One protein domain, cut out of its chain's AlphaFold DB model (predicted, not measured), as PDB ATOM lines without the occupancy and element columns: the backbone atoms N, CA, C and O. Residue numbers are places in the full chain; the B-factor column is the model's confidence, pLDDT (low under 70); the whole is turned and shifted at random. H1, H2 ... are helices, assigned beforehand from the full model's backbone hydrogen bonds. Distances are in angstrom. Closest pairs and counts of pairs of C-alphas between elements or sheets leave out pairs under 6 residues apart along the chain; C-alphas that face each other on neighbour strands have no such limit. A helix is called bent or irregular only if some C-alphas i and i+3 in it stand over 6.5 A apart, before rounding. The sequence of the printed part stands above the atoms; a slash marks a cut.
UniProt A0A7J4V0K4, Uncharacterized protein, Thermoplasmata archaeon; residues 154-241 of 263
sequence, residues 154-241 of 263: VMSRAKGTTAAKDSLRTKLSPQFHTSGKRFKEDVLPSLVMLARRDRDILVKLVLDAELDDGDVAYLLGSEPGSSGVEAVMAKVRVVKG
ATOM      1  N   VAL A 154     366.113 370.485 289.959       90.69
ATOM      2  CA  VAL A 154     367.301 371.044 290.618       90.69
ATOM      3  C   VAL A 154     367.712 372.369 289.974       90.69
ATOM      4  O   VAL A 154     367.906 373.352 290.686       90.69
ATOM      5  N   MET A 155     367.778 372.438 288.643       87.62
ATOM      6  CA  MET A 155     368.117 373.665 287.914       87.62
ATOM      7  C   MET A 155     367.094 374.781 288.156       87.62
ATOM      8  O   MET A 155     367.477 375.928 288.382       87.62
ATOM      9  N   SER A 156     365.801 374.449 288.157       87.56
ATOM     10  CA  SER A 156     364.728 375.401 288.449       87.56
ATOM     11  C   SER A 156     364.850 375.968 289.868       87.56
ATOM     12  O   SER A 156     364.842 377.188 290.049       87.56
ATOM     13  N   ARG A 157     365.078 375.107 290.870       86.19
ATOM     14  CA  ARG A 157     365.313 375.517 292.267       86.19
ATOM     15  C   ARG A 157     366.571 376.376 292.410       86.19
ATOM     16  O   ARG A 157     366.559 377.392 293.101       86.19
ATOM     17  N   ALA A 158     367.650 376.003 291.727       88.31
ATOM     18  CA  ALA A 158     368.916 376.723 291.781       88.31
ATOM     19  C   ALA A 158     368.863 378.091 291.080       88.31
ATOM     20  O   ALA A 158     369.670 378.961 291.413       88.31
ATOM     21  N   LYS A 159     367.925 378.319 290.151       88.56
ATOM     22  CA  LYS A 159     367.834 379.548 289.342       88.56
ATOM     23  C   LYS A 159     367.793 380.821 290.189       88.56
ATOM     24  O   LYS A 159     368.551 381.745 289.911       88.56
ATOM     25  N   GLY A 160     366.968 380.850 291.240       87.38
ATOM     26  CA  GLY A 160     366.853 382.012 292.132       87.38
ATOM     27  C   GLY A 160     368.160 382.311 292.870       87.38
ATOM     28  O   GLY A 160     368.686 383.418 292.795       87.38
ATOM     29  N   THR A 161     368.741 381.292 293.509       87.31
ATOM     30  CA  THR A 161     370.023 381.435 294.226       87.31
ATOM     31  C   THR A 161     371.183 381.799 293.296       87.31
ATOM     32  O   THR A 161     372.045 382.593 293.662       87.31
ATOM     33  N   THR A 162     371.202 381.256 292.076       88.50
ATOM     34  CA  THR A 162     372.234 381.547 291.074       88.50
ATOM     35  C   THR A 162     372.124 382.987 290.591       88.50
ATOM     36  O   THR A 162     373.141 383.673 290.540       88.50
ATOM     37  N   ALA A 163     370.905 383.468 290.329       91.12
ATOM     38  CA  ALA A 163     370.660 384.857 289.956       91.12
ATOM     39  C   ALA A 163     371.130 385.836 291.045       91.12
ATOM     40  O   ALA A 163     371.849 386.779 290.729       91.12
ATOM     41  N   ALA A 164     370.821 385.568 292.320       90.06
ATOM     42  CA  ALA A 164     371.294 386.393 293.437       90.06
ATOM     43  C   ALA A 164     372.831 386.387 293.557       90.06
ATOM     44  O   ALA A 164     373.461 387.436 293.670       90.06
ATOM     45  N   LYS A 165     373.471 385.213 293.444       91.31
ATOM     46  CA  LYS A 165     374.942 385.107 293.416       91.31
ATOM     47  C   LYS A 165     375.561 385.875 292.246       91.31
ATOM     48  O   LYS A 165     376.646 386.429 292.399       91.31
ATOM     49  N   ASP A 166     374.936 385.860 291.069       92.62
ATOM     50  CA  ASP A 166     375.425 386.583 289.890       92.62
ATOM     51  C   ASP A 166     375.212 388.097 289.988       92.62
ATOM     52  O   ASP A 166     376.095 388.846 289.561       92.62
ATOM     53  N   SER A 167     374.115 388.546 290.602       93.06
ATOM     54  CA  SER A 167     373.890 389.956 290.941       93.06
ATOM     55  C   SER A 167     374.976 390.461 291.898       93.06
ATOM     56  O   SER A 167     375.754 391.345 291.534       93.06
ATOM     57  N   LEU A 168     375.153 389.793 293.046       92.31
ATOM     58  CA  LEU A 168     376.204 390.100 294.024       92.31
ATOM     59  C   LEU A 168     377.603 390.085 293.408       92.31
ATOM     60  O   LEU A 168     378.397 390.990 293.644       92.31
ATOM     61  N   ARG A 169     377.914 389.081 292.579       93.25
ATOM     62  CA  ARG A 169     379.183 389.025 291.842       93.25
ATOM     63  C   ARG A 169     379.366 390.261 290.969       93.25
ATOM     64  O   ARG A 169     380.456 390.810 290.931       93.25
ATOM     65  N   THR A 170     378.338 390.680 290.241       92.12
ATOM     66  CA  THR A 170     378.440 391.812 289.311       92.12
ATOM     67  C   THR A 170     378.654 393.132 290.054       92.12
ATOM     68  O   THR A 170     379.473 393.933 289.612       92.12
ATOM     69  N   LYS A 171     377.997 393.316 291.206       91.69
ATOM     70  CA  LYS A 171     378.094 394.535 292.026       91.69
ATOM     71  C   LYS A 171     379.379 394.600 292.866       91.69
ATOM     72  O   LYS A 171     380.041 395.631 292.902       91.69
ATOM     73  N   LEU A 172     379.768 393.496 293.507       90.75
ATOM     74  CA  LEU A 172     380.854 393.480 294.497       90.75
ATOM     75  C   LEU A 172     382.207 393.036 293.933       90.75
ATOM     76  O   LEU A 172     383.235 393.569 294.342       90.75
ATOM     77  N   SER A 173     382.256 392.092 292.984       90.50
ATOM     78  CA  SER A 173     383.530 391.552 292.466       90.50
ATOM     79  C   SER A 173     384.526 392.621 291.980       90.50
ATOM     80  O   SER A 173     385.721 392.422 292.225       90.50
ATOM     81  N   PRO A 174     384.104 393.738 291.339       87.94
ATOM     82  CA  PRO A 174     385.024 394.801 290.931       87.94
ATOM     83  C   PRO A 174     385.751 395.469 292.105       87.94
ATOM     84  O   PRO A 174     386.929 395.788 291.976       87.94
ATOM     85  N   GLN A 175     385.083 395.622 293.254       87.19
ATOM     86  CA  GLN A 175     385.649 396.261 294.450       87.19
ATOM     87  C   GLN A 175     386.730 395.393 295.109       87.19
ATOM     88  O   GLN A 175     387.683 395.905 295.687       87.19
ATOM     89  N   PHE A 176     386.612 394.069 294.985       87.12
ATOM     90  CA  PHE A 176     387.588 393.120 295.529       87.12
ATOM     91  C   PHE A 176     388.753 392.822 294.572       87.12
ATOM     92  O   PHE A 176     389.642 392.059 294.937       87.12
ATOM     93  N   HIS A 177     388.751 393.363 293.345       88.62
ATOM     94  CA  HIS A 177     389.755 393.068 292.310       88.62
ATOM     95  C   HIS A 177     389.976 391.560 292.061       88.62
ATOM     96  O   HIS A 177     391.076 391.117 291.727       88.62
ATOM     97  N   THR A 178     388.923 390.748 292.210       89.50
ATOM     98  CA  THR A 178     388.971 389.296 291.974       89.50
ATOM     99  C   THR A 178     388.166 388.908 290.739       89.50
ATOM    100  O   THR A 178     387.269 389.629 290.301       89.50
ATOM    101  N   SER A 179     388.478 387.745 290.158       92.31
ATOM    102  CA  SER A 179     387.639 387.185 289.101       92.31
ATOM    103  C   SER A 179     386.285 386.769 289.672       92.31
ATOM    104  O   SER A 179     386.203 386.274 290.795       92.31
ATOM    105  N   GLY A 180     385.222 386.875 288.873       90.06
ATOM    106  CA  GLY A 180     383.877 386.525 289.334       90.06
ATOM    107  C   GLY A 180     383.738 385.074 289.820       90.06
ATOM    108  O   GLY A 180     382.891 384.792 290.664       90.06
ATOM    109  N   LYS A 181     384.586 384.160 289.326       91.56
ATOM    110  CA  LYS A 181     384.679 382.787 289.840       91.56
ATOM    111  C   LYS A 181     385.264 382.765 291.258       91.56
ATOM    112  O   LYS A 181     384.600 382.265 292.159       91.56
ATOM    113  N   ARG A 182     386.445 383.367 291.464       92.31
ATOM    114  CA  ARG A 182     387.085 383.453 292.791       92.31
ATOM    115  C   ARG A 182     386.221 384.208 293.796       92.31
ATOM    116  O   ARG A 182     386.118 383.794 294.940       92.31
ATOM    117  N   PHE A 183     385.528 385.262 293.366       94.31
ATOM    118  CA  PHE A 183     384.592 385.981 294.225       94.31
ATOM    119  C   PHE A 183     383.499 385.057 294.782       94.31
ATOM    120  O   PHE A 183     383.226 385.075 295.978       94.31
ATOM    121  N   LYS A 184     382.884 384.221 293.934       91.69
ATOM    122  CA  LYS A 184     381.829 383.290 294.364       91.69
ATOM    123  C   LYS A 184     382.341 382.180 295.285       91.69
ATOM    124  O   LYS A 184     381.587 381.755 296.156       91.69
ATOM    125  N   GLU A 185     383.553 381.687 295.044       91.88
ATOM    126  CA  GLU A 185     384.141 380.551 295.768       91.88
ATOM    127  C   GLU A 185     384.754 380.985 297.110       91.88
ATOM    128  O   GLU A 185     384.467 380.363 298.130       91.88
ATOM    129  N   ASP A 186     385.506 382.089 297.130       91.25
ATOM    130  CA  ASP A 186     386.343 382.469 298.276       91.25
ATOM    131  C   ASP A 186     385.751 383.643 299.081       91.25
ATOM    132  O   ASP A 186     385.731 383.638 300.317       91.25
ATOM    133  N   VAL A 187     385.247 384.673 298.392       92.75
ATOM    134  CA  VAL A 187     384.852 385.947 299.026       92.75
ATOM    135  C   VAL A 187     383.406 385.904 299.516       92.75
ATOM    136  O   VAL A 187     383.115 386.257 300.658       92.75
ATOM    137  N   LEU A 188     382.483 385.449 298.670       92.69
ATOM    138  CA  LEU A 188     381.051 385.481 298.941       92.69
ATOM    139  C   LEU A 188     380.641 384.687 300.197       92.69
ATOM    140  O   LEU A 188     379.851 385.224 300.975       92.69
ATOM    141  N   PRO A 189     381.155 383.467 300.466       92.81
ATOM    142  CA  PRO A 189     380.829 382.752 301.703       92.81
ATOM    143  C   PRO A 189     381.242 383.534 302.956       92.81
ATOM    144  O   PRO A 189     380.491 383.599 303.930       92.81
ATOM    145  N   SER A 190     382.402 384.189 302.902       91.31
ATOM    146  CA  SER A 190     382.911 385.039 303.982       91.31
ATOM    147  C   SER A 190     382.023 386.271 304.193       91.31
ATOM    148  O   SER A 190     381.694 386.609 305.331       91.31
ATOM    149  N   LEU A 191     381.557 386.903 303.110       90.31
ATOM    150  CA  LEU A 191     380.633 388.039 303.174       90.31
ATOM    151  C   LEU A 191     379.272 387.663 303.766       90.31
ATOM    152  O   LEU A 191     378.737 388.424 304.566       90.31
ATOM    153  N   VAL A 192     378.732 386.488 303.430       92.19
ATOM    154  CA  VAL A 192     377.486 385.977 304.028       92.19
ATOM    155  C   VAL A 192     377.635 385.842 305.546       92.19
ATOM    156  O   VAL A 192     376.759 386.263 306.302       92.19
ATOM    157  N   MET A 193     378.761 385.298 306.014       91.25
ATOM    158  CA  MET A 193     379.029 385.153 307.448       91.25
ATOM    159  C   MET A 193     379.144 386.505 308.162       91.25
ATOM    160  O   MET A 193     378.590 386.668 309.251       91.25
ATOM    161  N   LEU A 194     379.821 387.481 307.551       90.50
ATOM    162  CA  LEU A 194     379.951 388.834 308.100       90.50
ATOM    163  C   LEU A 194     378.605 389.566 308.138       90.50
ATOM    164  O   LEU A 194     378.228 390.080 309.188       90.50
ATOM    165  N   ALA A 195     377.849 389.536 307.039       88.94
ATOM    166  CA  ALA A 195     376.547 390.191 306.916       88.94
ATOM    167  C   ALA A 195     375.518 389.687 307.940       88.94
ATOM    168  O   ALA A 195     374.674 390.450 308.409       88.94
ATOM    169  N   ARG A 196     375.581 388.402 308.308       89.00
ATOM    170  CA  ARG A 196     374.693 387.815 309.327       89.00
ATOM    171  C   ARG A 196     375.058 388.222 310.749       89.00
ATOM    172  O   ARG A 196     374.183 388.248 311.611       89.00
ATOM    173  N   ARG A 197     376.338 388.501 311.007       89.00
ATOM    174  CA  ARG A 197     376.847 388.816 312.345       89.00
ATOM    175  C   ARG A 197     376.799 390.309 312.649       89.00
ATOM    176  O   ARG A 197     376.500 390.675 313.781       89.00
ATOM    177  N   ASP A 198     377.083 391.143 311.655       89.12
ATOM    178  CA  ASP A 198     377.186 392.590 311.803       89.12
ATOM    179  C   ASP A 198     376.277 393.306 310.795       89.12
ATOM    180  O   ASP A 198     376.506 393.303 309.581       89.12
ATOM    181  N   ARG A 199     375.218 393.932 311.321       84.62
ATOM    182  CA  ARG A 199     374.242 394.657 310.500       84.62
ATOM    183  C   ARG A 199     374.754 396.011 310.023       84.62
ATOM    184  O   ARG A 199     374.258 396.493 309.009       84.62
ATOM    185  N   ASP A 200     375.713 396.618 310.708       86.44
ATOM    186  CA  ASP A 200     376.228 397.931 310.326       86.44
ATOM    187  C   ASP A 200     377.179 397.795 309.132       86.44
ATOM    188  O   ASP A 200     377.129 398.601 308.201       86.44
ATOM    189  N   ILE A 201     377.969 396.714 309.094       86.69
ATOM    190  CA  ILE A 201     378.751 396.335 307.907       86.69
ATOM    191  C   ILE A 201     377.824 396.073 306.717       86.69
ATOM    192  O   ILE A 201     378.098 396.541 305.614       86.69
ATOM    193  N   LEU A 202     376.711 395.366 306.933       87.62
ATOM    194  CA  LEU A 202     375.739 395.109 305.873       87.62
ATOM    195  C   LEU A 202     375.134 396.408 305.321       87.62
ATOM    196  O   LEU A 202     375.076 396.568 304.109       87.62
ATOM    197  N   VAL A 203     374.731 397.354 306.177       88.62
ATOM    198  CA  VAL A 203     374.193 398.654 305.730       88.62
ATOM    199  C   VAL A 203     375.212 399.411 304.875       88.62
ATOM    200  O   VAL A 203     374.845 399.930 303.823       88.62
ATOM    201  N   LYS A 204     376.492 399.425 305.270       87.62
ATOM    202  CA  LYS A 204     377.563 400.041 304.468       87.62
ATOM    203  C   LYS A 204     377.733 399.356 303.115       87.62
ATOM    204  O   LYS A 204     377.728 400.030 302.097       87.62
ATOM    205  N   LEU A 205     377.780 398.023 303.089       86.75
ATOM    206  CA  LEU A 205     377.878 397.258 301.840       86.75
ATOM    207  C   LEU A 205     376.707 397.537 300.891       86.75
ATOM    208  O   LEU A 205     376.905 397.634 299.684       86.75
ATOM    209  N   VAL A 206     375.491 397.676 301.426       89.44
ATOM    210  CA  VAL A 206     374.306 398.005 300.623       89.44
ATOM    211  C   VAL A 206     374.413 399.407 300.026       89.44
ATOM    212  O   VAL A 206     374.041 399.597 298.869       89.44
ATOM    213  N   LEU A 207     374.923 400.377 300.789       87.88
ATOM    214  CA  LEU A 207     375.136 401.746 300.320       87.88
ATOM    215  C   LEU A 207     376.229 401.815 299.249       87.88
ATOM    216  O   LEU A 207     375.998 402.402 298.196       87.88
ATOM    217  N   ASP A 208     377.373 401.180 299.505       86.75
ATOM    218  CA  ASP A 208     378.564 401.263 298.656       86.75
ATOM    219  C   ASP A 208     378.408 400.487 297.339       86.75
ATOM    220  O   ASP A 208     378.995 400.857 296.323       86.75
ATOM    221  N   ALA A 209     377.646 399.388 297.343       87.06
ATOM    222  CA  ALA A 209     377.483 398.504 296.186       87.06
ATOM    223  C   ALA A 209     376.070 398.508 295.579       87.06
ATOM    224  O   ALA A 209     375.799 397.696 294.694       87.06
ATOM    225  N   GLU A 210     375.176 399.381 296.058       88.12
ATOM    226  CA  GLU A 210     373.785 399.510 295.594       88.12
ATOM    227  C   GLU A 210     373.061 398.151 295.504       88.12
ATOM    228  O   GLU A 210     372.477 397.754 294.485       88.12
ATOM    229  N   LEU A 211     373.147 397.391 296.598       89.62
ATOM    230  CA  LEU A 211     372.524 396.073 296.694       89.62
ATOM    231  C   LEU A 211     370.996 396.199 296.703       89.62
ATOM    232  O   LEU A 211     370.436 397.119 297.300       89.62
ATOM    233  N   ASP A 212     370.327 395.258 296.041       88.81
ATOM    234  CA  ASP A 212     368.866 395.198 296.007       88.81
ATOM    235  C   ASP A 212     368.298 394.310 297.127       88.81
ATOM    236  O   ASP A 212     369.026 393.607 297.835       88.81
ATOM    237  N   ASP A 213     366.973 394.324 297.288       87.25
ATOM    238  CA  ASP A 213     366.277 393.519 298.299       87.25
ATOM    239  C   ASP A 213     366.592 392.014 298.167       87.25
ATOM    240  O   ASP A 213     366.613 391.293 299.168       87.25
ATOM    241  N   GLY A 214     366.844 391.528 296.945       86.44
ATOM    242  CA  GLY A 214     367.171 390.130 296.664       86.44
ATOM    243  C   GLY A 214     368.592 389.756 297.088       86.44
ATOM    244  O   GLY A 214     368.804 388.691 297.673       86.44
ATOM    245  N   ASP A 215     369.553 390.643 296.853       89.62
ATOM    246  CA  ASP A 215     370.944 390.516 297.280       89.62
ATOM    247  C   ASP A 215     371.048 390.489 298.811       89.62
ATOM    248  O   ASP A 215     371.714 389.621 299.385       89.62
ATOM    249  N   VAL A 216     370.341 391.402 299.489       89.94
ATOM    250  CA  VAL A 216     370.296 391.468 300.958       89.94
ATOM    251  C   VAL A 216     369.622 390.226 301.537       89.94
ATOM    252  O   VAL A 216     370.127 389.640 302.499       89.94
ATOM    253  N   ALA A 217     368.520 389.777 300.929       90.00
ATOM    254  CA  ALA A 217     367.848 388.537 301.304       90.00
ATOM    255  C   ALA A 217     368.793 387.328 301.204       90.00
ATOM    256  O   ALA A 217     368.881 386.530 302.142       90.00
ATOM    257  N   TYR A 218     369.577 387.238 300.125       90.88
ATOM    258  CA  TYR A 218     370.569 386.179 299.953       90.88
ATOM    259  C   TYR A 218     371.666 386.219 301.030       90.88
ATOM    260  O   TYR A 218     371.976 385.183 301.626       90.88
ATOM    261  N   LEU A 219     372.230 387.397 301.323       90.44
ATOM    262  CA  LEU A 219     373.266 387.554 302.353       90.44
ATOM    263  C   LEU A 219     372.756 387.158 303.748       90.44
ATOM    264  O   LEU A 219     373.451 386.475 304.504       90.44
ATOM    265  N   LEU A 220     371.513 387.515 304.073       88.56
ATOM    266  CA  LEU A 220     370.886 387.166 305.347       88.56
ATOM    267  C   LEU A 220     370.398 385.709 305.410       88.56
ATOM    268  O   LEU A 220     370.234 385.178 306.505       88.56
ATOM    269  N   GLY A 221     370.235 385.033 304.268       85.88
ATOM    270  CA  GLY A 221     369.629 383.699 304.203       85.88
ATOM    271  C   GLY A 221     368.118 383.706 304.440       85.88
ATOM    272  O   GLY A 221     367.580 382.713 304.922       85.88
ATOM    273  N   SER A 222     367.453 384.818 304.126       85.75
ATOM    274  CA  SER A 222     366.018 385.026 304.337       85.75
ATOM    275  C   SER A 222     365.294 385.242 303.010       85.75
ATOM    276  O   SER A 222     365.918 385.418 301.967       85.75
ATOM    277  N   GLU A 223     363.961 385.255 303.035       81.62
ATOM    278  CA  GLU A 223     363.170 385.605 301.852       81.62
ATOM    279  C   GLU A 223     363.183 387.121 301.570       81.62
ATOM    280  O   GLU A 223     363.272 387.928 302.515       81.62
ATOM    281  N   PRO A 224     363.052 387.526 300.288       73.88
ATOM    282  CA  PRO A 224     362.799 388.916 299.920       73.88
ATOM    283  C   PRO A 224     361.509 389.408 300.592       73.88
ATOM    284  O   PRO A 224     360.457 388.790 300.437       73.88
ATOM    285  N   GLY A 225     361.590 390.498 301.361       75.69
ATOM    286  CA  GLY A 225     360.461 391.027 302.146       75.69
ATOM    287  C   GLY A 225     360.325 390.453 303.563       75.69
ATOM    288  O   GLY A 225     359.332 390.696 304.240       75.69
ATOM    289  N   SER A 226     361.307 389.689 304.047       86.94
ATOM    290  CA  SER A 226     361.386 389.367 305.476       86.94
ATOM    291  C   SER A 226     361.658 390.624 306.316       86.94
ATOM    292  O   SER A 226     362.355 391.541 305.877       86.94
ATOM    293  N   SER A 227     361.181 390.642 307.565       80.50
ATOM    294  CA  SER A 227     361.352 391.782 308.487       80.50
ATOM    295  C   SER A 227     362.819 392.180 308.700       80.50
ATOM    296  O   SER A 227     363.126 393.344 308.957       80.50
ATOM    297  N   GLY A 228     363.746 391.224 308.565       80.38
ATOM    298  CA  GLY A 228     365.186 391.476 308.611       80.38
ATOM    299  C   GLY A 228     365.699 392.288 307.420       80.38
ATOM    300  O   GLY A 228     366.508 393.190 307.619       80.38
ATOM    301  N   VAL A 229     365.208 392.004 306.211       82.94
ATOM    302  CA  VAL A 229     365.578 392.725 304.982       82.94
ATOM    303  C   VAL A 229     364.965 394.124 304.994       82.94
ATOM    304  O   VAL A 229     365.674 395.102 304.774       82.94
ATOM    305  N   GLU A 230     363.684 394.241 305.353       85.50
ATOM    306  CA  GLU A 230     362.998 395.537 305.448       85.50
ATOM    307  C   GLU A 230     363.671 396.471 306.460       85.50
ATOM    308  O   GLU A 230     363.864 397.650 306.174       85.50
ATOM    309  N   ALA A 231     364.099 395.951 307.616       84.50
ATOM    310  CA  ALA A 231     364.802 396.744 308.622       84.50
ATOM    311  C   ALA A 231     366.157 397.274 308.123       84.50
ATOM    312  O   ALA A 231     366.544 398.393 308.461       84.50
ATOM    313  N   VAL A 232     366.889 396.484 307.332       82.75
ATOM    314  CA  VAL A 232     368.166 396.908 306.738       82.75
ATOM    315  C   VAL A 232     367.920 397.957 305.658       82.75
ATOM    316  O   VAL A 232     368.537 399.018 305.698       82.75
ATOM    317  N   MET A 233     366.967 397.722 304.756       84.00
ATOM    318  CA  MET A 233     366.640 398.669 303.687       84.00
ATOM    319  C   MET A 233     366.052 399.981 304.223       84.00
ATOM    320  O   MET A 233     366.365 401.049 303.703       84.00
ATOM    321  N   ALA A 234     365.268 399.939 305.303       84.31
ATOM    322  CA  ALA A 234     364.787 401.140 305.985       84.31
ATOM    323  C   ALA A 234     365.948 401.960 306.570       84.31
ATOM    324  O   ALA A 234     366.006 403.167 306.358       84.31
ATOM    325  N   LYS A 235     366.913 401.312 307.240       83.06
ATOM    326  CA  LYS A 235     368.124 401.991 307.733       83.06
ATOM    327  C   LYS A 235     368.939 402.611 306.597       83.06
ATOM    328  O   LYS A 235     369.423 403.726 306.741       83.06
ATOM    329  N   VAL A 236     369.064 401.914 305.471       83.25
ATOM    330  CA  VAL A 236     369.762 402.416 304.276       83.25
ATOM    331  C   VAL A 236     369.076 403.670 303.717       83.25
ATOM    332  O   VAL A 236     369.768 404.633 303.401       83.25
ATOM    333  N   ARG A 237     367.736 403.701 303.648       81.44
ATOM    334  CA  ARG A 237     366.968 404.881 303.195       81.44
ATOM    335  C   ARG A 237     367.171 406.096 304.099       81.44
ATOM    336  O   ARG A 237     367.444 407.181 303.596       81.44
ATOM    337  N   VAL A 238     367.139 405.887 305.416       81.25
ATOM    338  CA  VAL A 238     367.417 406.942 306.407       81.25
ATOM    339  C   VAL A 238     368.829 407.507 306.222       81.25
ATOM    340  O   VAL A 238     369.021 408.718 306.239       81.25
ATOM    341  N   VAL A 239     369.827 406.649 305.983       77.12
ATOM    342  CA  VAL A 239     371.220 407.087 305.777       77.12
ATOM    343  C   VAL A 239     371.422 407.797 304.430       77.12
ATOM    344  O   VAL A 239     372.241 408.709 304.356       77.12
ATOM    345  N   LYS A 240     370.671 407.439 303.378       72.88
ATOM    346  CA  LYS A 240     370.695 408.147 302.083       72.88
ATOM    347  C   LYS A 240     370.038 409.538 302.122       72.88
ATOM    348  O   LYS A 240     370.202 410.289 301.165       72.88
ATOM    349  N   GLY A 241     369.348 409.907 303.205       53.97
ATOM    350  CA  GLY A 241     368.691 411.213 303.336       53.97
ATOM    351  C   GLY A 241     367.390 411.347 302.538       53.97
ATOM    352  O   GLY A 241     366.933 412.462 302.299       53.97
TER     353      GLY A 241
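AT A GLANCE: This is residues 154 to 241 of the 263 residues of an uncharacterized protein of Thermoplasmata archaeon (UniProt A0A7J4V0K4). A compact knot of five crossed helices has the short H4 in its middle, with H1, H2 and H5 packed on it and H3 packed on H5. Residues 154 to 159 of H1 stick out. The printed part has 88 residues, all helix in class, no named strand, radius of gyration of the C-alphas 12.7 A, spans 36 by 30 by 21 A.

IN THESE COORDINATES: Find C-alpha 154 at (367.301, 371.044, 290.618); from there H1 runs 26.5 A to residue 172. Next come H2, residues 180 to 197, 24.2 A; H3, 199 to 209; H4, 213 to 220; and H5, 227 to 240, 19.9 A, ending at (370.695, 408.147, 302.083). H1 and H2 are irregular, only just: C-alphas 157 and 160 are 6.7 A apart, 185 and 188 6.6 A.

HOW THE PARTS SIT: Look at H4, with H2 a hub: it touches H1 about perpendicular at 84 degrees, closest C-alphas Ala 164 and Asp 215, 5.6 A. Every O i to N i+4 pair is within hydrogen-bond range in H3, H4 and H5, against 13 of 15 in H1 and 11 of 14 in H2.

THE WHOLE: The farthest C-alphas, 154 and 241, are 42.2 A apart; the printed part has no cut and no long link; residue 241 is under 70 in pLDDT.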